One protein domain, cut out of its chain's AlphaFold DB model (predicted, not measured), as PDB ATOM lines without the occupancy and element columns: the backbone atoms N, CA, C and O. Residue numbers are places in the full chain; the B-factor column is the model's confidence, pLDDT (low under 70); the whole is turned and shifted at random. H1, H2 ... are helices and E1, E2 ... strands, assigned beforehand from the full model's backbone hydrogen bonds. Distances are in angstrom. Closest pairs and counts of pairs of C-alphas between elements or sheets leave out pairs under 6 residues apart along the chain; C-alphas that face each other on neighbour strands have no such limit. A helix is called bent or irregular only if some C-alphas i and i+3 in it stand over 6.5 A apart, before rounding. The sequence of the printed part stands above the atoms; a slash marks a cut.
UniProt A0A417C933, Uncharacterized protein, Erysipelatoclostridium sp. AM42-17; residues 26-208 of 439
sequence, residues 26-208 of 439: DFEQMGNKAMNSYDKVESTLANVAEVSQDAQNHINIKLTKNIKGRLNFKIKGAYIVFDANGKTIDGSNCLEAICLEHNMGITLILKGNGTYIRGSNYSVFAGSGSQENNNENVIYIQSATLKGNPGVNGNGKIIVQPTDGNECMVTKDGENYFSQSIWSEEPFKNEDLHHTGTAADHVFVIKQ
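Overview. This is residues 26 to 208 of the 439 residues of an uncharacterized protein of Erysipelatoclostridium sp. AM42-17 (UniProt A0A417C933). The chain is wound in stacked turns, a short solenoid whose three walls are rows of short strands: E3, E5, E8, E11 and E14 in one, the first part of E4 with E6, E9 and E12 in the second, and the rest of E4 with E7, E10 and E13 in the third. H1 caps one end of the stack, beside E1 and E2; at the opposite end E15 and E16 extend the second wall, and H2 and the unnamed residues 173 to 189 lie there too. The second and third walls form one branched sheet of ten strands, bent at E4, and together with the mixed sheet E2 E3 E5 E8 E11 E14, in that order, it makes a sandwich, two sheets face to face, with best planes 36 degrees apart. The printed part has 183 residues with sixteen named strands and two named helices, E1, H1, E2 to E15, H2 and E16 in turn, and the class is mostly strand. It is compact, with a radius of gyration of the C-alphas of 15.3 A, and rounded, spanning 44 by 41 by 37 A.

Along the chain. E1, residues 27 to 35, begins at C-alpha 27 (111.050, 150.123, 180.452), is 19.6 A long and bends by 72 degrees at residue 32. H1, residues 38 to 45, is 10.6 A long. E2 is residues 49 to 53 and E3 residues 59 to 63. E4, residues 66 to 73, is 18.1 A long and bends by 80 degrees at residue 69. Then come E5, 79 to 83, E6, 88 to 90, E7, 96 to 100, E8, 107 to 111, with C-alpha 107 at (98.532, 147.332, 157.509), E9, 115 to 117, and E10, 122 to 127. E11, 138 to 141, E12, 144 to 147, E13, 151 to 153, and E14, 157 to 160, follow. E15, residues 167 to 172, is 16.5 A long. H2, residues 190 to 193, is neither bent nor irregular, but only just: C-alphas 190 and 193 are 6.0 A apart. E16, residues 203 to 208, is 16.7 A long and ends at C-alpha 208 (92.911, 133.944, 170.368).

Arrangement. In the branched sheet E1 is parallel to E4, with N 28 and O 66 2.9 A apart. E1 lies on one side of E4; on the other side are E6, beside residues 66 to 69, and E7, beside residues 70 to 73, with N 67 and O 88 at 2.9 A and N 71 and O 97 at 2.9 A. Parallel neighbours continue as E6 and E9, N 89 and O 115 at 2.8 A, and E7 and E10, N 125 and O 98 at 2.9 A. E16 is antiparallel to E12, N 146 and O 204 at 2.8 A, and to edge strand E15, N 169 and O 207 at 2.9 A. In the other sheet E2 and E3 form a hairpin, N 50 and O 62 at 2.8 A, and E5 and E8 are parallel, N 80 and O 107 at 2.8 A. H1 is on both sheets: over E2 at a height over the sheet of 8.6 A, and over E1 at 9.0 A. The closest C-alphas of H1 and E2 are those of Glu 42 and Val 51, 5.7 A. H2 is on neither sheet, but only just, with 4 pairs of C-alphas within 10 A of each. In H1 every O i to N i+4 pair is within hydrogen-bond range; H2 is too short for such a pair.

Size, cuts and confidence. The two C-alphas farthest apart are those of Ser 43 and Gln 180, 44.5 A. The printed part has no cut. The link E15 to H2, of 17 residues, is long. The mean pLDDT of the printed part is 82.7; residues 128 to 134, 165 to 166, 168 and 175 to 200 are under 70.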
ATOM      1  N   ASP A  26     110.861 146.941 183.684       85.75
ATOM      2  CA  ASP A  26     112.065 147.576 183.132       85.75
ATOM      3  C   ASP A  26     111.781 148.116 181.718       85.75
ATOM      4  O   ASP A  26     111.819 147.394 180.716       85.75
ATOM      5  N   PHE A  27     111.443 149.405 181.658       91.38
ATOM      6  CA  PHE A  27     111.050 150.123 180.452       91.38
ATOM      7  C   PHE A  27     112.241 150.821 179.788       91.38
ATOM      8  O   PHE A  27     112.795 151.781 180.335       91.38
ATOM      9  N   GLU A  28     112.548 150.443 178.547       95.00
ATOM     10  CA  GLU A  28     113.445 151.225 177.695       95.00
ATOM     11  C   GLU A  28     112.794 152.581 177.364       95.00
ATOM     12  O   GLU A  28     111.661 152.649 176.874       95.00
ATOM     13  N   GLN A  29     113.508 153.677 177.630       93.88
ATOM     14  CA  GLN A  29     112.989 155.036 177.447       93.88
ATOM     15  C   GLN A  29     113.139 155.476 175.987       93.88
ATOM     16  O   GLN A  29     114.175 155.994 175.565       93.88
ATOM     17  N   MET A  30     112.088 155.275 175.192       92.69
ATOM     18  CA  MET A  30     112.099 155.584 173.760       92.69
ATOM     19  C   MET A  30     111.523 156.965 173.434       92.69
ATOM     20  O   MET A  30     112.004 157.609 172.497       92.69
ATOM     21  N   GLY A  31     110.523 157.441 174.181       92.00
ATOM     22  CA  GLY A  31     109.782 158.659 173.828       92.00
ATOM     23  C   GLY A  31     109.084 158.535 172.464       92.00
ATOM     24  O   GLY A  31     108.725 157.438 172.045       92.00
ATOM     25  N   ASN A  32     108.888 159.643 171.746       93.81
ATOM     26  CA  ASN A  32     108.254 159.628 170.421       93.81
ATOM     27  C   ASN A  32     109.260 159.213 169.328       93.81
ATOM     28  O   ASN A  32     110.195 159.959 169.024       93.81
ATOM     29  N   LYS A  33     109.072 158.033 168.726       95.50
ATOM     30  CA  LYS A  33     109.918 157.478 167.658       95.50
ATOM     31  C   LYS A  33     109.146 157.402 166.340       95.50
ATOM     32  O   LYS A  33     108.283 156.549 166.168       95.50
ATOM     33  N   ALA A  34     109.492 158.276 165.395       95.19
ATOM     34  CA  ALA A  34     109.007 158.207 164.018       95.19
ATOM     35  C   ALA A  34     109.927 157.322 163.155       95.19
ATOM     36  O   ALA A  34     111.146 157.499 163.176       95.19
ATOM     37  N   MET A  35     109.346 156.390 162.397       96.69
ATOM     38  CA  MET A  35     110.070 155.408 161.577       96.69
ATOM     39  C   MET A  35     109.498 155.392 160.154       96.69
ATOM     40  O   MET A  35     108.318 155.111 159.968       96.69
ATOM     41  N   ASN A  36     110.319 155.732 159.156       96.56
ATOM     42  CA  ASN A  36     109.909 156.005 157.768       96.56
ATOM     43  C   ASN A  36     110.553 155.085 156.706       96.56
ATOM     44  O   ASN A  36     110.309 155.268 155.518       96.56
ATOM     45  N   SER A  37     111.340 154.092 157.123       97.31
ATOM     46  CA  SER A  37     111.884 153.011 156.287       97.31
ATOM     47  C   SER A  37     112.096 151.752 157.138       97.31
ATOM     48  O   SER A  37     112.066 151.845 158.369       97.31
ATOM     49  N   TYR A  38     112.334 150.595 156.505       97.25
ATOM     50  CA  TYR A  38     112.709 149.361 157.211       97.25
ATOM     51  C   TYR A  38     113.960 149.578 158.077       97.25
ATOM     52  O   TYR A  38     113.899 149.399 159.292       97.25
ATOM     53  N   ASP A  39     115.039 150.100 157.487       97.69
ATOM     54  CA  ASP A  39     116.308 150.388 158.169       97.69
ATOM     55  C   ASP A  39     116.093 151.304 159.381       97.69
ATOM     56  O   ASP A  39     116.793 151.210 160.393       97.69
ATOM     57  N   LYS A  40     115.099 152.207 159.305       97.94
ATOM     58  CA  LYS A  40     114.760 153.093 160.416       97.94
ATOM     59  C   LYS A  40     113.955 152.402 161.514       97.94
ATOM     60  O   LYS A  40     114.099 152.812 162.665       97.94
ATOM     61  N   VAL A  41     113.164 151.375 161.208       97.88
ATOM     62  CA  VAL A  41     112.565 150.488 162.222       97.88
ATOM     63  C   VAL A  41     113.662 149.669 162.893       97.88
ATOM     64  O   VAL A  41     113.818 149.764 164.107       97.88
ATOM     65  N   GLU A  42     114.472 148.954 162.112       97.69
ATOM     66  CA  GLU A  42     115.552 148.089 162.601       97.69
ATOM     67  C   GLU A  42     116.518 148.863 163.518       97.69
ATOM     68  O   GLU A  42     116.626 148.562 164.708       97.69
ATOM     69  N   SER A  43     117.112 149.958 163.029       97.44
ATOM     70  CA  SER A  43     118.046 150.789 163.812       97.44
ATOM     71  C   SER A  43     117.417 151.521 165.006       97.44
ATOM     72  O   SER A  43     118.139 151.939 165.912       97.44
ATOM     73  N   THR A  44     116.093 151.708 165.034       97.50
ATOM     74  CA  THR A  44     115.406 152.347 166.173       97.50
ATOM     75  C   THR A  44     114.946 151.327 167.215       97.50
ATOM     76  O   THR A  44     114.864 151.682 168.391       97.50
ATOM     77  N   LEU A  45     114.669 150.081 166.815       97.69
ATOM     78  CA  LEU A  45     114.143 149.030 167.690       97.69
ATOM     79  C   LEU A  45     115.171 147.958 168.095       97.69
ATOM     80  O   LEU A  45     114.867 147.185 168.997       97.69
ATOM     81  N   ALA A  46     116.382 147.926 167.527       95.44
ATOM     82  CA  ALA A  46     117.401 146.894 167.790       95.44
ATOM     83  C   ALA A  46     117.693 146.600 169.282       95.44
ATOM     84  O   ALA A  46     118.020 145.475 169.645       95.44
ATOM     85  N   ASN A  47     117.545 147.593 170.169       94.56
ATOM     86  CA  ASN A  47     117.759 147.425 171.613       94.56
ATOM     87  C   ASN A  47     116.540 146.864 172.377       94.56
ATOM     88  O   ASN A  47     116.673 146.567 173.566       94.56
ATOM     89  N   VAL A  48     115.366 146.770 171.741       96.94
ATOM     90  CA  VAL A  48     114.062 146.434 172.357       96.94
ATOM     91  C   VAL A  48     113.267 145.366 171.605       96.94
ATOM     92  O   VAL A  48     112.257 144.901 172.133       96.94
ATOM     93  N   ALA A  49     113.682 144.986 170.395       97.75
ATOM     94  CA  ALA A  49     112.981 144.039 169.539       97.75
ATOM     95  C   ALA A  49     113.936 143.254 168.630       97.75
ATOM     96  O   ALA A  49     114.926 143.789 168.137       97.75
ATOM     97  N   GLU A  50     113.571 142.008 168.347       98.19
ATOM     98  CA  GLU A  50     113.979 141.307 167.132       98.19
ATOM     99  C   GLU A  50     113.209 141.949 165.960       98.19
ATOM    100  O   GLU A  50     111.980 142.041 166.007       98.19
ATOM    101  N   VAL A  51     113.911 142.419 164.926       98.19
ATOM    102  CA  VAL A  51     113.313 142.968 163.695       98.19
ATOM    103  C   VAL A  51     113.834 142.168 162.508       98.19
ATOM    104  O   VAL A  51     115.014 141.825 162.466       98.19
ATOM    105  N   SER A  52     112.955 141.850 161.562       97.81
ATOM    106  CA  SER A  52     113.316 141.209 160.298       97.81
ATOM    107  C   SER A  52     112.319 141.557 159.192       97.81
ATOM    108  O   SER A  52     111.246 142.113 159.443       97.81
ATOM    109  N   GLN A  53     112.664 141.214 157.953       97.12
ATOM    110  CA  GLN A  53     111.785 141.336 156.796       97.12
ATOM    111  C   GLN A  53     111.614 139.965 156.130       97.12
ATOM    112  O   GLN A  53     112.584 139.214 156.011       97.12
ATOM    113  N   ASP A  54     110.387 139.610 155.743       95.38
ATOM    114  CA  ASP A  54     110.105 138.338 155.063       95.38
ATOM    115  C   ASP A  54     110.169 138.447 153.527       95.38
ATOM    116  O   ASP A  54     110.384 139.519 152.956       95.38
ATOM    117  N   ALA A  55     109.981 137.317 152.839       94.38
ATOM    118  CA  ALA A  55     110.043 137.227 151.378       94.38
ATOM    119  C   ALA A  55     108.912 137.988 150.647       94.38
ATOM    120  O   ALA A  55     108.947 138.105 149.421       94.38
ATOM    121  N   GLN A  56     107.917 138.499 151.375       95.25
ATOM    122  CA  GLN A  56     106.841 139.354 150.870       95.25
ATOM    123  C   GLN A  56     107.090 140.838 151.208       95.25
ATOM    124  O   GLN A  56     106.269 141.695 150.888       95.25
ATOM    125  N   ASN A  57     108.257 141.158 151.778       94.56
ATOM    126  CA  ASN A  57     108.658 142.464 152.303       94.56
ATOM    127  C   ASN A  57     107.901 142.912 153.567       94.56
ATOM    128  O   ASN A  57     108.005 144.086 153.940       94.56
ATOM    129  N   HIS A  58     107.186 142.023 154.265       97.19
ATOM    130  CA  HIS A  58     106.517 142.396 155.512       97.19
ATOM    131  C   HIS A  58     107.532 142.606 156.642       97.19
ATOM    132  O   HIS A  58     108.436 141.789 156.852       97.19
ATOM    133  N   ILE A  59     107.351 143.677 157.414       98.50
ATOM    134  CA  ILE A  59     108.220 144.021 158.542       98.50
ATOM    135  C   ILE A  59     107.750 143.241 159.771       98.50
ATOM    136  O   ILE A  59     106.706 143.542 160.349       98.50
ATOM    137  N   ASN A  60     108.518 142.237 160.177       98.31
ATOM    138  CA  ASN A  60     108.256 141.440 161.367       98.31
ATOM    139  C   ASN A  60     108.995 142.068 162.560       98.31
ATOM    140  O   ASN A  60     110.200 142.302 162.502       98.31
ATOM    141  N   ILE A  61     108.267 142.364 163.637       98.50
ATOM    142  CA  ILE A  61     108.789 143.004 164.852       98.50
ATOM    143  C   ILE A  61     108.358 142.160 166.048       98.50
ATOM    144  O   ILE A  61     107.163 141.929 166.229       98.50
ATOM    145  N   LYS A  62     109.305 141.725 166.881       98.06
ATOM    146  CA  LYS A  62     109.036 140.940 168.090       98.06
ATOM    147  C   LYS A  62     109.754 141.526 169.302       98.06
ATOM    148  O   LYS A  62     110.981 141.527 169.358       98.06
ATOM    149  N   LEU A  63     109.006 142.034 170.282       97.56
ATOM    150  CA  LEU A  63     109.596 142.749 171.420       97.56
ATOM    151  C   LEU A  63     110.383 141.828 172.366       97.56
ATOM    152  O   LEU A  63     109.941 140.743 172.741       97.56
ATOM    153  N   THR A  64     111.541 142.298 172.820       96.81
ATOM    154  CA  THR A  64     112.375 141.658 173.849       96.81
ATOM    155  C   THR A  64     112.278 142.388 175.195       96.81
ATOM    156  O   THR A  64     112.341 141.741 176.245       96.81
ATOM    157  N   LYS A  65     112.025 143.705 175.177       96.69
ATOM    158  CA  LYS A  65     111.853 144.582 176.353       96.69
ATOM    159  C   LYS A  65     110.501 145.299 176.359       96.69
ATOM    160  O   LYS A  65     109.820 145.370 175.339       96.69
ATOM    161  N   ASN A  66     110.159 145.884 177.505       97.06
ATOM    162  CA  ASN A  66     109.081 146.863 177.610       97.06
ATOM    163  C   ASN A  66     109.561 148.240 177.108       97.06
ATOM    164  O   ASN A  66     110.743 148.576 177.222       97.06
ATOM    165  N   ILE A  67     108.649 149.048 176.566       96.56
ATOM    166  CA  ILE A  67     108.935 150.340 175.919       96.56
ATOM    167  C   ILE A  67     108.130 151.452 176.596       96.56
ATOM    168  O   ILE A  67     106.912 151.339 176.689       96.56
ATOM    169  N   LYS A  68     108.776 152.547 177.014       96.12
ATOM    170  CA  LYS A  68     108.096 153.795 177.410       96.12
ATOM    171  C   LYS A  68     108.220 154.807 176.272       96.12
ATOM    172  O   LYS A  68     109.308 155.333 176.012       96.12
ATOM    173  N   GLY A  69     107.128 155.050 175.555       95.06
ATOM    174  CA  GLY A  69     107.120 155.901 174.368       95.06
ATOM    175  C   GLY A  69     106.063 155.533 173.326       95.06
ATOM    176  O   GLY A  69     105.201 154.687 173.547       95.06
ATOM    177  N   ARG A  70     106.172 156.188 172.168       96.31
ATOM    178  CA  ARG A  70     105.267 156.088 171.017       96.31
ATOM    179  C   ARG A  70     106.017 155.587 169.796       96.31
ATOM    180  O   ARG A  70     106.984 156.223 169.373       96.31
ATOM    181  N   LEU A  71     105.532 154.509 169.195       97.69
ATOM    182  CA  LEU A  71     105.998 154.021 167.899       97.69
ATOM    183  C   LEU A  71     105.096 154.597 166.799       97.69
ATOM    184  O   LEU A  71     103.935 154.215 166.683       97.69
ATOM    185  N   ASN A  72     105.614 155.546 166.018       96.38
ATOM    186  CA  ASN A  72     104.900 156.176 164.906       96.38
ATOM    187  C   ASN A  72     105.446 155.659 163.566       96.38
ATOM    188  O   ASN A  72     106.565 156.006 163.166       96.38
ATOM    189  N   PHE A  73     104.660 154.838 162.876       96.81
ATOM    190  CA  PHE A  73     105.023 154.247 161.591       96.81
ATOM    191  C   PHE A  73     104.595 155.155 160.430       96.81
ATOM    192  O   PHE A  73     103.423 155.493 160.271       96.81
ATOM    193  N   LYS A  74     105.576 155.532 159.604       95.06
ATOM    194  CA  LYS A  74     105.480 156.487 158.486       95.06
ATOM    195  C   LYS A  74     105.946 155.866 157.161       95.06
ATOM    196  O   LYS A  74     106.605 156.529 156.362       95.06
ATOM    197  N   ILE A  75     105.691 154.572 156.972       94.50
ATOM    198  CA  ILE A  75     106.203 153.778 155.847       94.50
ATOM    199  C   ILE A  75     105.039 153.493 154.896       94.50
ATOM    200  O   ILE A  75     104.160 152.698 155.217       94.50
ATOM    201  N   LYS A  76     104.996 154.171 153.746       92.44
ATOM    202  CA  LYS A  76     103.856 154.077 152.824       92.44
ATOM    203  C   LYS A  76     103.690 152.648 152.285       92.44
ATOM    204  O   LYS A  76     104.646 152.088 151.760       92.44
ATOM    205  N   GLY A  77     102.482 152.093 152.381       92.00
ATOM    206  CA  GLY A  77     102.140 150.750 151.897       92.00
ATOM    207  C   GLY A  77     102.733 149.592 152.708       92.00
ATOM    208  O   GLY A  77     102.711 148.460 152.234       92.00
ATOM    209  N   ALA A  78     103.310 149.846 153.887       95.81
ATOM    210  CA  ALA A  78     103.953 148.792 154.665       95.81
ATOM    211  C   ALA A  78     102.939 147.823 155.287       95.81
ATOM    212  O   ALA A  78     101.920 148.232 155.840       95.81
ATOM    213  N   TYR A  79     103.285 146.538 155.276       97.50
ATOM    214  CA  TYR A  79     102.628 145.507 156.068       97.50
ATOM    215  C   TYR A  79     103.547 145.156 157.241       97.50
ATOM    216  O   TYR A  79     104.718 144.822 157.040       97.50
ATOM    217  N   ILE A  80     103.045 145.281 158.467       98.38
ATOM    218  CA  ILE A  80     103.826 145.169 159.701       98.38
ATOM    219  C   ILE A  80     103.200 144.090 160.581       98.38
ATOM    220  O   ILE A  80     102.025 144.171 160.928       98.38
ATOM    221  N   VAL A  81     103.983 143.091 160.975       97.31
ATOM    222  CA  VAL A  81     103.558 142.010 161.869       97.31
ATOM    223  C   VAL A  81     104.221 142.230 163.223       97.31
ATOM    224  O   VAL A  81     105.413 141.978 163.388       97.31
ATOM    225  N   PHE A  82     103.448 142.725 164.188       98.12
ATOM    226  CA  PHE A  82     103.936 143.173 165.487       98.12
ATOM    227  C   PHE A  82     103.550 142.179 166.588       98.12
ATOM    228  O   PHE A  82     102.397 142.099 167.017       98.12
ATOM    229  N   ASP A  83     104.539 141.426 167.059       96.81
ATOM    230  CA  ASP A  83     104.443 140.564 168.229       96.81
ATOM    231  C   ASP A  83     104.995 141.289 169.456       96.81
ATOM    232  O   ASP A  83     106.204 141.426 169.658       96.81
ATOM    233  N   ALA A  84     104.101 141.758 170.316       94.81
ATOM    234  CA  ALA A  84     104.522 142.369 171.566       94.81
ATOM    235  C   ALA A  84     105.039 141.343 172.596       94.81
ATOM    236  O   ALA A  84     105.563 141.771 173.615       94.81
ATOM    237  N   ASN A  85     104.954 140.025 172.355       94.75
ATOM    238  CA  ASN A  85     105.717 138.981 173.063       94.75
ATOM    239  C   ASN A  85     105.665 139.077 174.609       94.75
ATOM    240  O   ASN A  85     106.676 138.986 175.311       94.75
ATOM    241  N   GLY A  86     104.468 139.345 175.143       93.19
ATOM    242  CA  GLY A  86     104.218 139.517 176.578       93.19
ATOM    243  C   GLY A  86     104.794 140.797 177.193       93.19
ATOM    244  O   GLY A  86     104.897 140.877 178.414       93.19
ATOM    245  N   LYS A  87     105.203 141.770 176.372       96.50
ATOM    246  CA  LYS A  87     105.768 143.061 176.782       96.50
ATOM    247  C   LYS A  87     104.726 144.174 176.792       96.50
ATOM    248  O   LYS A  87     103.686 144.100 176.129       96.50
ATOM    249  N   THR A  88     105.054 145.225 177.533       96.75
ATOM    250  CA  THR A  88     104.267 146.452 177.649       96.75
ATOM    251  C   THR A  88     104.868 147.550 176.769       96.75
ATOM    252  O   THR A  88     106.033 147.909 176.944       96.75
ATOM    253  N   ILE A  89     104.072 148.128 175.865       97.19
ATOM    254  CA  ILE A  89     104.327 149.462 175.304       97.19
ATOM    255  C   ILE A  89     103.473 150.449 176.091       97.19
ATOM    256  O   ILE A  89     102.247 150.348 176.112       97.19
ATOM    257  N   ASP A  90     104.121 151.396 176.749       96.12
ATOM    258  CA  ASP A  90     103.491 152.413 177.575       96.12
ATOM    259  C   ASP A  90     103.632 153.782 176.899       96.12
ATOM    260  O   ASP A  90     104.701 154.398 176.908       96.12
ATOM    261  N   GLY A  91     102.532 154.243 176.298       93.69
ATOM    262  CA  GLY A  91     102.439 155.506 175.571       93.69
ATOM    263  C   GLY A  91     102.302 156.750 176.452       93.69
ATOM    264  O   GLY A  91     102.167 157.846 175.905       93.69
ATOM    265  N   SER A  92     102.325 156.632 177.786       91.25
ATOM    266  CA  SER A  92     102.142 157.783 178.684       91.25
ATOM    267  C   SER A  92     103.165 158.887 178.400       91.25
ATOM    268  O   SER A  92     104.336 158.616 178.131       91.25
ATOM    269  N   ASN A  93     102.733 160.145 178.514       88.56
ATOM    270  CA  ASN A  93     103.485 161.351 178.124       88.56
ATOM    271  C   ASN A  93     103.775 161.465 176.608       88.56
ATOM    272  O   ASN A  93     104.444 162.403 176.180       88.56
ATOM    273  N   CYS A  94     103.245 160.552 175.792       91.00
ATOM    274  CA  CYS A  94     103.104 160.692 174.343       91.00
ATOM    275  C   CYS A  94     101.608 160.751 173.968       91.00
ATOM    276  O   CYS A  94     100.734 160.708 174.833       91.00
ATOM    277  N   LEU A  95     101.300 160.862 172.672       88.94
ATOM    278  CA  LEU A  95      99.916 160.901 172.181       88.94
ATOM    279  C   LEU A  95      99.250 159.509 172.187       88.94
ATOM    280  O   LEU A  95      98.131 159.362 172.669       88.94
ATOM    281  N   GLU A  96      99.967 158.481 171.722       92.38
ATOM    282  CA  GLU A  96      99.536 157.073 171.683       92.38
ATOM    283  C   GLU A  96     100.722 156.127 171.939       92.38
ATOM    284  O   GLU A  96     101.867 156.578 171.880       92.38
ATOM    285  N   ALA A  97     100.488 154.825 172.164       94.56
ATOM    286  CA  ALA A  97     101.568 153.827 172.228       94.56
ATOM    287  C   ALA A  97     102.033 153.397 170.823       94.56
ATOM    288  O   ALA A  97     103.233 153.381 170.538       94.56
ATOM    289  N   ILE A  98     101.086 153.110 169.922       96.81
ATOM    290  CA  ILE A  98     101.347 152.913 168.487       96.81
ATOM    291  C   ILE A  98     100.473 153.862 167.663       96.81
ATOM    292  O   ILE A  98      99.274 153.991 167.903       96.81
ATOM    293  N   CYS A  99     101.078 154.489 166.659       94.94
ATOM    294  CA  CYS A  99     100.413 155.323 165.667       94.94
ATOM    295  C   CYS A  99     100.797 154.871 164.251       94.94
ATOM    296  O   CYS A  99     101.976 154.662 163.955       94.94
ATOM    297  N   LEU A 100      99.796 154.747 163.381       94.69
ATOM    298  CA  LEU A 100      99.962 154.689 161.933       94.69
ATOM    299  C   LEU A 100      99.666 156.077 161.355       94.69
ATOM    300  O   LEU A 100      98.543 156.578 161.467       94.69
ATOM    301  N   GLU A 101     100.680 156.694 160.753       90.62
ATOM    302  CA  GLU A 101     100.642 158.079 160.280       90.62
ATOM    303  C   GLU A 101      99.663 158.280 159.109       90.62
ATOM    304  O   GLU A 101      99.497 157.409 158.252       90.62
ATOM    305  N   HIS A 102      99.043 159.459 159.042       86.94
ATOM    306  CA  HIS A 102      97.999 159.780 158.067       86.94
ATOM    307  C   HIS A 102      98.417 159.550 156.599       86.94
ATOM    308  O   HIS A 102      99.497 159.958 156.172       86.94
ATOM    309  N   ASN A 103      97.506 158.967 155.806       83.44
ATOM    310  CA  ASN A 103      97.635 158.686 154.361       83.44
ATOM    311  C   ASN A 103      98.727 157.678 153.951       83.44
ATOM    312  O   ASN A 103      99.082 157.618 152.768       83.44
ATOM    313  N   MET A 104      99.275 156.893 154.884       89.31
ATOM    314  CA  MET A 104     100.345 155.944 154.560       89.31
ATOM    315  C   MET A 104      99.852 154.643 153.905       89.31
ATOM    316  O   MET A 104     100.603 154.068 153.123       89.31
ATOM    317  N   GLY A 105      98.629 154.177 154.169       90.12
ATOM    318  CA  GLY A 105      98.162 152.872 153.684       90.12
ATOM    319  C   GLY A 105      98.878 151.696 154.362       90.12
ATOM    320  O   GLY A 105      99.314 150.772 153.681       90.12
ATOM    321  N   ILE A 106      99.112 151.787 155.675       94.12
ATOM    322  CA  ILE A 106      99.814 150.767 156.468       94.12
ATOM    323  C   ILE A 106      98.824 149.723 156.979       94.12
ATOM    324  O   ILE A 106      97.834 150.074 157.622       94.12
ATOM    325  N   THR A 107      99.170 148.449 156.806       95.00
ATOM    326  CA  THR A 107      98.532 147.332 157.509       95.00
ATOM    327  C   THR A 107      99.395 146.919 158.700       95.00
ATOM    328  O   THR A 107     100.583 146.642 158.542       95.00
ATOM    329  N   LEU A 108      98.809 146.846 159.893       96.88
ATOM    330  CA  LEU A 108      99.472 146.424 161.130       96.88
ATOM    331  C   LEU A 108      98.735 145.232 161.743       96.88
ATOM    332  O   LEU A 108      97.563 145.347 162.084       96.88
ATOM    333  N   ILE A 109      99.424 144.111 161.936       95.56
ATOM    334  CA  ILE A 109      98.902 142.931 162.632       95.56
ATOM    335  C   ILE A 109      99.435 142.934 164.067       95.56
ATOM    336  O   ILE A 109     100.633 142.746 164.272       95.56
ATOM    337  N   LEU A 110      98.565 143.127 165.060       95.12
ATOM    338  CA  LEU A 110      98.897 142.980 166.480       95.12
ATOM    339  C   LEU A 110      98.647 141.538 166.927       95.12
ATOM    340  O   LEU A 110      97.503 141.067 166.935       95.12
ATOM    341  N   LYS A 111      99.721 140.848 167.318       90.38
ATOM    342  CA  LYS A 111      99.689 139.467 167.818       90.38
ATOM    343  C   LYS A 111     100.474 139.314 169.125       90.38
ATOM    344  O   LYS A 111     101.143 140.236 169.597       90.38
ATOM    345  N   GLY A 112     100.371 138.123 169.713       85.06
ATOM    346  CA  GLY A 112     100.964 137.811 171.012       85.06
ATOM    347  C   GLY A 112     100.190 138.424 172.184       85.06
ATOM    348  O   GLY A 112      99.183 139.111 172.025       85.06
ATOM    349  N   ASN A 113     100.652 138.167 173.400       85.94
ATOM    350  CA  ASN A 113     100.011 138.581 174.654       85.94
ATOM    351  C   ASN A 113     100.471 139.971 175.145       85.94
ATOM    352  O   ASN A 113     100.674 140.172 176.341       85.94
ATOM    353  N   GLY A 114     100.675 140.917 174.226       94.69
ATOM    354  CA  GLY A 114     101.175 142.260 174.540       94.69
ATOM    355  C   GLY A 114     100.200 143.163 175.290       94.69
ATOM    356  O   GLY A 114      98.984 143.015 175.165       94.69
ATOM    357  N   THR A 115     100.746 144.150 176.004       96.50
ATOM    358  CA  THR A 115      99.982 145.248 176.617       96.50
ATOM    359  C   THR A 115     100.332 146.583 175.961       96.50
ATOM    360  O   THR A 115     101.504 146.912 175.810       96.50
ATOM    361  N   TYR A 116      99.316 147.374 175.620       96.50
ATOM    362  CA  TYR A 116      99.443 148.683 174.979       96.50
ATOM    363  C   TYR A 116      98.709 149.718 175.842       96.50
ATOM    364  O   TYR A 116      97.477 149.743 175.866       96.50
ATOM    365  N   ILE A 117      99.449 150.530 176.602       94.56
ATOM    366  CA  ILE A 117      98.891 151.566 177.486       94.56
ATOM    367  C   ILE A 117      98.812 152.882 176.727       94.56
ATOM    368  O   ILE A 117      99.810 153.307 176.146       94.56
ATOM    369  N   ARG A 118      97.645 153.531 176.732       91.62
ATOM    370  CA  ARG A 118      97.425 154.772 175.989       91.62
ATOM    371  C   ARG A 118      98.392 155.897 176.345       91.62
ATOM    372  O   ARG A 118      98.868 156.017 177.472       91.62
ATOM    373  N   GLY A 119      98.629 156.749 175.352       88.19
ATOM    374  CA  GLY A 119      99.066 158.116 175.603       88.19
ATOM    375  C   GLY A 119      97.879 159.011 175.959       88.19
ATOM    376  O   GLY A 119      96.827 158.532 176.384       88.19
ATOM    377  N   SER A 120      98.021 160.320 175.753       88.50
ATOM    378  CA  SER A 120      96.939 161.291 175.970       88.50
ATOM    379  C   SER A 120      95.646 160.950 175.215       88.50
ATOM    380  O   SER A 120      94.561 161.210 175.735       88.50
ATOM    381  N   ASN A 121      95.763 160.341 174.030       85.25
ATOM    382  CA  ASN A 121      94.642 160.013 173.155       85.25
ATOM    383  C   ASN A 121      94.256 158.528 173.275       85.25
ATOM    384  O   ASN A 121      93.254 158.194 173.908       85.25
ATOM    385  N   TYR A 122      95.065 157.639 172.683       87.94
ATOM    386  CA  TYR A 122      94.689 156.253 172.378       87.94
ATOM    387  C   TYR A 122      95.782 155.241 172.746       87.94
ATOM    388  O   TYR A 122      96.960 155.587 172.859       87.94
ATOM    389  N   SER A 123      95.410 153.972 172.911       91.81
ATOM    390  CA  SER A 123      96.357 152.849 173.003       91.81
ATOM    391  C   SER A 123      97.022 152.596 171.650       91.81
ATOM    392  O   SER A 123      98.249 152.628 171.542       91.81
ATOM    393  N   VAL A 124      96.211 152.439 170.603       92.81
ATOM    394  CA  VAL A 124      96.650 152.286 169.210       92.81
ATOM    395  C   VAL A 124      95.813 153.174 168.290       92.81
ATOM    396  O   VAL A 124      94.612 153.330 168.519       92.81
ATOM    397  N   PHE A 125      96.435 153.767 167.266       90.69
ATOM    398  CA  PHE A 125      95.772 154.716 166.368       90.69
ATOM    399  C   PHE A 125      96.031 154.464 164.879       90.69
ATOM    400  O   PHE A 125      97.184 154.356 164.456       90.69
ATOM    401  N   ALA A 126      94.956 154.441 164.083       87.88
ATOM    402  CA  ALA A 126      94.991 154.334 162.623       87.88
ATOM    403  C   ALA A 126      94.516 155.639 161.954       87.88
ATOM    404  O   ALA A 126      93.331 155.821 161.670       87.88
ATOM    405  N   GLY A 127      95.432 156.575 161.694       78.38
ATOM    406  CA  GLY A 127      95.091 157.823 161.008       78.38
ATOM    407  C   GLY A 127      95.016 157.650 159.490       78.38
ATOM    408  O   GLY A 127      95.972 157.187 158.881       78.38
ATOM    409  N   SER A 128      93.937 158.082 158.844       68.38
ATOM    410  CA  SER A 128      93.911 158.352 157.394       68.38
ATOM    411  C   SER A 128      93.682 159.849 157.130       68.38
ATOM    412  O   SER A 128      93.521 160.626 158.075       68.38
ATOM    413  N   GLY A 129      93.745 160.284 155.871       62.03
ATOM    414  CA  GLY A 129      93.354 161.640 155.476       62.03
ATOM    415  C   GLY A 129      91.871 161.753 155.120       62.03
ATOM    416  O   GLY A 129      91.030 161.025 155.642       62.03
ATOM    417  N   SER A 130      91.557 162.688 154.220       55.50
ATOM    418  CA  SER A 130      90.214 162.857 153.660       55.50
ATOM    419  C   SER A 130      89.739 161.600 152.922       55.50
ATOM    420  O   SER A 130      90.543 160.860 152.352       55.50
ATOM    421  N   GLN A 131      88.416 161.401 152.893       53.84
ATOM    422  CA  GLN A 131      87.760 160.176 152.403       53.84
ATOM    423  C   GLN A 131      88.028 159.842 150.921       53.84
ATOM    424  O   GLN A 131      87.718 158.741 150.480       53.84
ATOM    425  N   GLU A 132      88.612 160.776 150.169       56.16
ATOM    426  CA  GLU A 132      88.940 160.678 148.742       56.16
ATOM    427  C   GLU A 132      90.210 159.848 148.455       56.16
ATOM    428  O   GLU A 132      90.496 159.537 147.299       56.16
ATOM    429  N   ASN A 133      90.999 159.500 149.481       56.22
ATOM    430  CA  ASN A 133      92.280 158.804 149.326       56.22
ATOM    431  C   ASN A 133      92.202 157.339 149.790       56.22
ATOM    432  O   ASN A 133      92.208 157.067 150.988       56.22
ATOM    433  N   ASN A 134      92.268 156.387 148.852       58.09
ATOM    434  CA  ASN A 134      92.202 154.931 149.104       58.09
ATOM    435  C   ASN A 134      93.380 154.328 149.920       58.09
ATOM    436  O   ASN A 134      93.505 153.109 150.006       58.09
ATOM    437  N   ASN A 135      94.260 155.142 150.518       70.88
ATOM    438  CA  ASN A 135      95.385 154.680 151.343       70.88
ATOM    439  C   ASN A 135      94.941 154.508 152.809       70.88
ATOM    440  O   ASN A 135      95.397 155.231 153.702       70.88
ATOM    441  N   GLU A 136      94.017 153.579 153.047       82.81
ATOM    442  CA  GLU A 136      93.489 153.275 154.380       82.81
ATOM    443  C   GLU A 136      94.571 152.660 155.284       82.81
ATOM    444  O   GLU A 136      95.219 151.683 154.916       82.81
ATOM    445  N   ASN A 137      94.751 153.205 156.491       89.19
ATOM    446  CA  ASN A 137      95.533 152.538 157.534       89.19
ATOM    447  C   ASN A 137      94.631 151.536 158.268       89.19
ATOM    448  O   ASN A 137      93.549 151.912 158.726       89.19
ATOM    449  N   VAL A 138      95.084 150.289 158.415       89.25
ATOM    450  CA  VAL A 138      94.302 149.191 159.006       89.25
ATOM    451  C   VAL A 138      95.103 148.490 160.102       89.25
ATOM    452  O   VAL A 138      96.214 148.023 159.860       89.25
ATOM    453  N   ILE A 139      94.536 148.378 161.305       91.88
ATOM    454  CA  ILE A 139      95.106 147.572 162.396       91.88
ATOM    455  C   ILE A 139      94.241 146.328 162.595       91.88
ATOM    456  O   ILE A 139      93.114 146.427 163.077       91.88
ATOM    457  N   TYR A 140      94.783 145.158 162.275       89.31
ATOM    458  CA  TYR A 140      94.187 143.874 162.619       89.31
ATOM    459  C   TYR A 140      94.700 143.414 163.986       89.31
ATOM    460  O   TYR A 140      95.906 143.352 164.219       89.31
ATOM    461  N   ILE A 141      93.799 143.077 164.903       89.50
ATOM    462  CA  ILE A 141      94.111 142.616 166.255       89.50
ATOM    463  C   ILE A 141      93.757 141.133 166.355       89.50
ATOM    464  O   ILE A 141      92.586 140.769 166.462       89.50
ATOM    465  N   GLN A 142      94.787 140.288 166.352       86.88
ATOM    466  CA  GLN A 142      94.671 138.858 166.647       86.88
ATOM    467  C   GLN A 142      94.680 138.645 168.165       86.88
ATOM    468  O   GLN A 142      93.830 137.942 168.717       86.88
ATOM    469  N   SER A 143      95.598 139.303 168.874       87.25
ATOM    470  CA  SER A 143      95.571 139.362 170.337       87.25
ATOM    471  C   SER A 143      96.326 140.576 170.872       87.25
ATOM    472  O   SER A 143      97.392 140.931 170.371       87.25
ATOM    473  N   ALA A 144      95.759 141.211 171.896       92.56
ATOM    474  CA  ALA A 144      96.305 142.390 172.562       92.56
ATOM    475  C   ALA A 144      95.557 142.658 173.877       92.56
ATOM    476  O   ALA A 144      94.372 142.354 174.001       92.56
ATOM    477  N   THR A 145      96.219 143.304 174.834       94.12
ATOM    478  CA  THR A 145      95.563 144.009 175.942       94.12
ATOM    479  C   THR A 145      95.717 145.508 175.712       94.12
ATOM    480  O   THR A 145      96.822 146.038 175.825       94.12
ATOM    481  N   LEU A 146      94.631 146.201 175.380       92.69
ATOM    482  CA  LEU A 146      94.616 147.657 175.231       92.69
ATOM    483  C   LEU A 146      94.168 148.280 176.556       92.69
ATOM    484  O   LEU A 146      93.057 148.017 177.010       92.69
ATOM    485  N   LYS A 147      95.017 149.097 177.185       92.06
ATOM    486  CA  LYS A 147      94.647 149.900 178.361       92.06
ATOM    487  C   LYS A 147      94.396 151.332 177.892       92.06
ATOM    488  O   LYS A 147      95.345 152.055 177.584       92.06
ATOM    489  N   GLY A 148      93.124 151.706 177.801       86.12
ATOM    490  CA  GLY A 148      92.648 152.909 177.125       86.12
ATOM    491  C   GLY A 148      92.233 152.645 175.672       86.12
ATOM    492  O   GLY A 148      92.748 151.741 175.006       86.12
ATOM    493  N   ASN A 149      91.290 153.452 175.185       83.56
ATOM    494  CA  ASN A 149      90.604 153.240 173.906       83.56
ATOM    495  C   ASN A 149      91.561 153.162 172.696       83.56
ATOM    496  O   ASN A 149      92.525 153.931 172.638       83.56
ATOM    497  N   PRO A 150      91.295 152.287 171.708       86.44
ATOM    498  CA  PRO A 150      91.826 152.452 170.357       86.44
ATOM    499  C   PRO A 150      91.188 153.677 169.670       86.44
ATOM    500  O   PRO A 150      90.170 154.191 170.137       86.44
ATOM    501  N   GLY A 151      91.749 154.136 168.550       82.50
ATOM    502  CA  GLY A 151      91.156 155.225 167.762       82.50
ATOM    503  C   GLY A 151      91.557 155.217 166.287       82.50
ATOM    504  O   GLY A 151      92.568 154.635 165.904       82.50
ATOM    505  N   VAL A 152      90.786 155.896 165.441       81.62
ATOM    506  CA  VAL A 152      91.103 156.094 164.015       81.62
ATOM    507  C   VAL A 152      90.777 157.528 163.597       81.62
ATOM    508  O   VAL A 152      90.176 158.287 164.359       81.62
ATOM    509  N   ASN A 153      91.152 157.906 162.377       77.75
ATOM    510  CA  ASN A 153      90.672 159.136 161.745       77.75
ATOM    511  C   ASN A 153      90.408 158.892 160.248       77.75
ATOM    512  O   ASN A 153      91.149 158.141 159.606       77.75
ATOM    513  N   GLY A 154      89.356 159.504 159.698       76.19
ATOM    514  CA  GLY A 154      88.868 159.268 158.335       76.19
ATOM    515  C   GLY A 154      88.458 157.808 158.094       76.19
ATOM    516  O   GLY A 154      87.810 157.194 158.936       76.19
ATOM    517  N   ASN A 155      88.894 157.243 156.968       75.56
ATOM    518  CA  ASN A 155      88.678 155.851 156.553       75.56
ATOM    519  C   ASN A 155      89.629 154.840 157.248       75.56
ATOM    520  O   ASN A 155      89.781 153.712 156.778       75.56
ATOM    521  N   GLY A 156      90.318 155.227 158.330       80.56
ATOM    522  CA  GLY A 156      91.169 154.313 159.101       80.56
ATOM    523  C   GLY A 156      90.346 153.227 159.802       80.56
ATOM    524  O   GLY A 156      89.228 153.487 160.246       80.56
ATOM    525  N   LYS A 157      90.879 152.003 159.903       83.12
ATOM    526  CA  LYS A 157      90.140 150.824 160.396       83.12
ATOM    527  C   LYS A 157      90.895 150.100 161.506       83.12
ATOM    528  O   LYS A 157      92.116 149.953 161.448       83.12
ATOM    529  N   ILE A 158      90.159 149.606 162.498       85.12
ATOM    530  CA  ILE A 158      90.667 148.695 163.531       85.12
ATOM    531  C   ILE A 158      89.731 147.493 163.579       85.12
ATOM    532  O   ILE A 158      88.517 147.645 163.684       85.12
ATOM    533  N   ILE A 159      90.300 146.300 163.429       80.38
ATOM    534  CA  ILE A 159      89.581 145.072 163.106       80.38
ATOM    535  C   ILE A 159      90.079 143.978 164.043       80.38
ATOM    536  O   ILE A 159      91.258 143.650 164.026       80.38
ATOM    537  N   VAL A 160      89.210 143.373 164.850       81.75
ATOM    538  CA  VAL A 160      89.567 142.122 165.535       81.75
ATOM    539  C   VAL A 160      89.411 140.987 164.527       81.75
ATOM    540  O   VAL A 160      88.323 140.793 163.997       81.75
ATOM    541  N   GLN A 161      90.491 140.257 164.241       78.12
ATOM    542  CA  GLN A 161      90.508 139.187 163.239       78.12
ATOM    543  C   GLN A 161      91.182 137.939 163.823       78.12
ATOM    544  O   GLN A 161      92.315 138.045 164.298       78.12
ATOM    545  N   PRO A 162      90.536 136.761 163.803       73.25
ATOM    546  CA  PRO A 162      91.175 135.524 164.224       73.25
ATOM    547  C   PRO A 162      92.216 135.037 163.211       73.25
ATOM    548  O   PRO A 162      92.203 135.404 162.038       73.25
ATOM    549  N   THR A 163      93.119 134.177 163.670       74.50
ATOM    550  CA  THR A 163      93.900 133.299 162.787       74.50
ATOM    551  C   THR A 163      93.064 132.070 162.420       74.50
ATOM    552  O   THR A 163      92.244 131.630 163.226       74.50
ATOM    553  N   ASP A 164      93.282 131.497 161.235       72.19
ATOM    554  CA  ASP A 164      92.545 130.335 160.719       72.19
ATOM    555  C   ASP A 164      92.366 129.213 161.762       72.19
ATOM    556  O   ASP A 164      93.332 128.651 162.288       72.19
ATOM    557  N   GLY A 165      91.108 128.866 162.053       63.25
ATOM    558  CA  GLY A 165      90.753 127.813 163.012       63.25
ATOM    559  C   GLY A 165      90.800 128.208 164.498       63.25
ATOM    560  O   GLY A 165      90.731 127.314 165.346       63.25
ATOM    561  N   ASN A 166      90.905 129.504 164.811       67.94
ATOM    562  CA  ASN A 166      90.718 130.079 166.147       67.94
ATOM    563  C   ASN A 166      89.497 131.017 166.186       67.94
ATOM    564  O   ASN A 166      89.021 131.491 165.157       67.94
ATOM    565  N   GLU A 167      89.069 131.372 167.396       70.12
ATOM    566  CA  GLU A 167      88.109 132.444 167.671       70.12
ATOM    567  C   GLU A 167      88.769 133.556 168.503       70.12
ATOM    568  O   GLU A 167      89.710 133.319 169.268       70.12
ATOM    569  N   CYS A 168      88.267 134.786 168.385       68.50
ATOM    570  CA  CYS A 168      88.652 135.910 169.243       68.50
ATOM    571  C   CYS A 168      87.686 136.046 170.426       68.50
ATOM    572  O   CYS A 168      86.550 136.484 170.251       68.50
ATOM    573  N   MET A 169      88.145 135.784 171.650       73.00
ATOM    574  CA  MET A 169      87.456 136.297 172.835       73.00
ATOM    575  C   MET A 169      87.845 137.761 173.051       73.00
ATOM    576  O   MET A 169      89.034 138.069 173.178       73.00
ATOM    577  N   VAL A 170      86.847 138.644 173.131       78.06
ATOM    578  CA  VAL A 170      87.020 140.051 173.516       78.06
ATOM    579  C   VAL A 170      86.285 140.321 174.824       78.06
ATOM    580  O   VAL A 170      85.081 140.076 174.935       78.06
ATOM    581  N   THR A 171      87.008 140.866 175.799       76.06
ATOM    582  CA  THR A 171      86.411 141.480 176.989       76.06
ATOM    583  C   THR A 171      86.718 142.971 177.026       76.06
ATOM    584  O   THR A 171      87.745 143.410 176.503       76.06
ATOM    585  N   LYS A 172      85.830 143.747 177.646       83.19
ATOM    586  CA  LYS A 172      86.031 145.163 177.974       83.19
ATOM    587  C   LYS A 172      85.692 145.328 179.451       83.19
ATOM    588  O   LYS A 172      84.634 144.891 179.889       83.19
ATOM    589  N   ASP A 173      86.634 145.860 180.224       82.31
ATOM    590  CA  ASP A 173      86.539 146.050 181.683       82.31
ATOM    591  C   ASP A 173      86.215 144.770 182.486       82.31
ATOM    592  O   ASP A 173      85.786 144.819 183.635       82.31
ATOM    593  N   GLY A 174      86.482 143.602 181.890       74.44
ATOM    594  CA  GLY A 174      86.212 142.279 182.463       74.44
ATOM    595  C   GLY A 174      84.892 141.640 182.017       74.44
ATOM    596  O   GLY A 174      84.738 140.432 182.181       74.44
ATOM    597  N   GLU A 175      83.981 142.390 181.399       69.88
ATOM    598  CA  GLU A 175      82.747 141.851 180.816       69.88
ATOM    599  C   GLU A 175      83.014 141.237 179.428       69.88
ATOM    600  O   GLU A 175      83.786 141.781 178.636       69.88
ATOM    601  N   ASN A 176      82.374 140.104 179.114       67.56
ATOM    602  CA  ASN A 176      82.496 139.427 177.815       67.56
ATOM    603  C   ASN A 176      81.536 140.049 176.788       67.56
ATOM    604  O   ASN A 176      80.324 139.909 176.930       67.56
ATOM    605  N   TYR A 177      82.050 140.623 175.697       63.16
ATOM    606  CA  TYR A 177      81.224 141.252 174.648       63.16
ATOM    607  C   TYR A 177      80.814 140.252 173.547       63.16
ATOM    608  O   TYR A 177      80.709 140.589 172.376       63.16
ATOM    609  N   PHE A 178      80.581 138.984 173.906       54.00
ATOM    610  CA  PHE A 178      80.323 137.896 172.944       54.00
ATOM    611  C   PHE A 178      78.896 137.916 172.339       54.00
ATOM    612  O   PHE A 178      78.507 137.023 171.583       54.00
ATOM    613  N   SER A 179      78.086 138.919 172.680       38.94
ATOM    614  CA  SER A 179      76.660 139.010 172.376       38.94
ATOM    615  C   SER A 179      76.347 139.818 171.103       38.94
ATOM    616  O   SER A 179      75.977 140.983 171.151       38.94
ATOM    617  N   GLN A 180      76.305 139.105 169.970       39.81
ATOM    618  CA  GLN A 180      75.363 139.379 168.863       39.81
ATOM    619  C   GLN A 180      75.626 140.611 167.957       39.81
ATOM    620  O   GLN A 180      74.680 141.270 167.534       39.81
ATOM    621  N   SER A 181      76.878 140.849 167.550       36.84
ATOM    622  CA  SER A 181      77.189 141.670 166.349       36.84
ATOM    623  C   SER A 181      78.562 141.386 165.718       36.84
ATOM    624  O   SER A 181      78.705 141.461 164.504       36.84
ATOM    625  N   ILE A 182      79.549 140.988 166.525       41.62
ATOM    626  CA  ILE A 182      80.997 140.958 166.211       41.62
ATOM    627  C   ILE A 182      81.420 139.887 165.164       41.62
ATOM    628  O   ILE A 182      82.598 139.745 164.861       41.62
ATOM    629  N   TRP A 183      80.477 139.126 164.590       38.56
ATOM    630  CA  TRP A 183      80.756 137.954 163.734       38.56
ATOM    631  C   TRP A 183      80.136 138.011 162.327       38.56
ATOM    632  O   TRP A 183      80.020 136.988 161.655       38.56
ATOM    633  N   SER A 184      79.738 139.196 161.862       34.66
ATOM    634  CA  SER A 184      79.635 139.460 160.420       34.66
ATOM    635  C   SER A 184      81.027 139.591 159.788       34.66
ATOM    636  O   SER A 184      82.010 139.808 160.488       34.66
ATOM    637  N   GLU A 185      81.115 139.544 158.455       35.44
ATOM    638  CA  GLU A 185      82.341 139.939 157.730       35.44
ATOM    639  C   GLU A 185      82.667 141.437 157.898       35.44
ATOM    640  O   GLU A 185      83.786 141.870 157.628       35.44
ATOM    641  N   GLU A 186      81.709 142.234 158.385       38.06
ATOM    642  CA  GLU A 186      81.979 143.581 158.878       38.06
ATOM    643  C   GLU A 186      82.673 143.519 160.256       38.06
ATOM    644  O   GLU A 186      82.122 142.898 161.171       38.06
ATOM    645  N   PRO A 187      83.842 144.175 160.420       39.00
ATOM    646  CA  PRO A 187      84.546 144.317 161.696       39.00
ATOM    647  C   PRO A 187      83.715 144.961 162.813       39.00
ATOM    648  O   PRO A 187      82.607 145.440 162.583       39.00
ATOM    649  N   PHE A 188      84.332 145.094 164.001       42.47
ATOM    650  CA  PHE A 188      83.942 146.089 165.012       42.47
ATOM    651  C   PHE A 188      83.495 147.381 164.325       42.47
ATOM    652  O   PHE A 188      84.312 148.060 163.693       42.47
ATOM    653  N   LYS A 189      82.198 147.695 164.411       40.47
ATOM    654  CA  LYS A 189      81.673 148.867 163.721       40.47
ATOM    655  C   LYS A 189      82.280 150.113 164.337       40.47
ATOM    656  O   LYS A 189      82.572 150.160 165.533       40.47
ATOM    657  N   ASN A 190      82.484 151.108 163.478       42.16
ATOM    658  CA  ASN A 190      83.098 152.388 163.809       42.16
ATOM    659  C   ASN A 190      82.487 152.944 165.111       42.16
ATOM    660  O   ASN A 190      83.210 153.248 166.060       42.16
ATOM    661  N   GLU A 191      81.155 152.921 165.196       42.72
ATOM    662  CA  GLU A 191      80.370 153.381 166.345       42.72
ATOM    663  C   GLU A 191      80.764 152.770 167.710       42.72
ATOM    664  O   GLU A 191      80.831 153.507 168.693       42.72
ATOM    665  N   ASP A 192      81.067 151.467 167.803       49.28
ATOM    666  CA  ASP A 192      81.257 150.774 169.097       49.28
ATOM    667  C   ASP A 192      82.576 151.143 169.804       49.28
ATOM    668  O   ASP A 192      82.684 151.083 171.034       49.28
ATOM    669  N   LEU A 193      83.595 151.536 169.033       50.28
ATOM    670  CA  LEU A 193      84.903 151.959 169.550       50.28
ATOM    671  C   LEU A 193      85.065 153.491 169.568       50.28
ATOM    672  O   LEU A 193      85.919 154.012 170.290       50.28
ATOM    673  N   HIS A 194      84.239 154.232 168.824       43.75
ATOM    674  CA  HIS A 194      84.361 155.683 168.654       43.75
ATOM    675  C   HIS A 194      83.740 156.497 169.793       43.75
ATOM    676  O   HIS A 194      82.713 157.156 169.647       43.75
ATOM    677  N   HIS A 195      84.447 156.568 170.920       46.38
ATOM    678  CA  HIS A 195      84.192 157.610 171.916       46.38
ATOM    679  C   HIS A 195      84.963 158.891 171.568       46.38
ATOM    680  O   HIS A 195      86.043 159.164 172.099       46.38
ATOM    681  N   THR A 196      84.391 159.711 170.679       45.59
ATOM    682  CA  THR A 196      84.856 161.080 170.381       45.59
ATOM    683  C   THR A 196      84.475 162.056 171.506       45.59
ATOM    684  O   THR A 196      83.786 163.051 171.289       45.59
ATOM    685  N   GLY A 197      84.896 161.747 172.733       45.94
ATOM    686  CA  GLY A 197      84.609 162.530 173.934       45.94
ATOM    687  C   GLY A 197      84.978 161.773 175.210       45.94
ATOM    688  O   GLY A 197      84.727 160.577 175.309       45.94
ATOM    689  N   THR A 198      85.580 162.484 176.173       45.06
ATOM    690  CA  THR A 198      85.812 162.051 177.572       45.06
ATOM    691  C   THR A 198      86.214 160.579 177.747       45.06
ATOM    692  O   THR A 198      85.402 159.737 178.122       45.06
ATOM    693  N   ALA A 199      87.492 160.275 177.506       52.53
ATOM    694  CA  ALA A 199      88.032 158.923 177.617       52.53
ATOM    695  C   ALA A 199      87.946 158.355 179.048       52.53
ATOM    696  O   ALA A 199      88.762 158.694 179.908       52.53
ATOM    697  N   ALA A 200      87.003 157.437 179.264       55.81
ATOM    698  CA  ALA A 200      87.112 156.424 180.306       55.81
ATOM    699  C   ALA A 200      88.295 155.487 179.994       55.81
ATOM    700  O   ALA A 200      88.535 155.147 178.832       55.81
ATOM    701  N   ASP A 201      89.029 155.054 181.022       70.06
ATOM    702  CA  ASP A 201      90.167 154.132 180.892       70.06
ATOM    703  C   ASP A 201      89.715 152.674 180.730       70.06
ATOM    704  O   ASP A 201      90.017 151.808 181.551       70.06
ATOM    705  N   HIS A 202      88.982 152.410 179.647       83.00
ATOM    706  CA  HIS A 202      88.527 151.070 179.295       83.00
ATOM    707  C   HIS A 202      89.708 150.126 179.021       83.00
ATOM    708  O   HIS A 202      90.630 150.461 178.268       83.00
ATOM    709  N   VAL A 203      89.664 148.923 179.589       86.38
ATOM    710  CA  VAL A 203      90.646 147.857 179.357       86.38
ATOM    711  C   VAL A 203      90.036 146.796 178.450       86.38
ATOM    712  O   VAL A 203      89.191 146.013 178.880       86.38
ATOM    713  N   PHE A 204      90.494 146.742 177.200       86.81
ATOM    714  CA  PHE A 204      90.092 145.724 176.232       86.81
ATOM    715  C   PHE A 204      91.092 144.566 176.253       86.81
ATOM    716  O   PHE A 204      92.301 144.785 176.147       86.81
ATOM    717  N   VAL A 205      90.607 143.329 176.345       87.06
ATOM    718  CA  VAL A 205      91.437 142.118 176.308       87.06
ATOM    719  C   VAL A 205      90.980 141.243 175.147       87.06
ATOM    720  O   VAL A 205      89.921 140.625 175.211       87.06
ATOM    721  N   ILE A 206      91.796 141.185 174.095       86.62
ATOM    722  CA  ILE A 206      91.577 140.386 172.888       86.62
ATOM    723  C   ILE A 206      92.501 139.168 172.949       86.62
ATOM    724  O   ILE A 206      93.726 139.313 173.023       86.62
ATOM    725  N   LYS A 207      91.930 137.962 172.912       83.25
ATOM    726  CA  LYS A 207      92.667 136.690 172.962       83.25
ATOM    727  C   LYS A 207      92.197 135.742 171.865       83.25
ATOM    728  O   LYS A 207      91.005 135.471 171.765       83.25
ATOM    729  N   GLN A 208      93.149 135.170 171.129       77.06
ATOM    730  CA  GLN A 208      92.911 133.944 170.368       77.06
ATOM    731  C   GLN A 208      92.578 132.807 171.342       77.06
ATOM    732  O   GLN A 208      93.328 132.570 172.294       77.06
TER     733      GLN A 208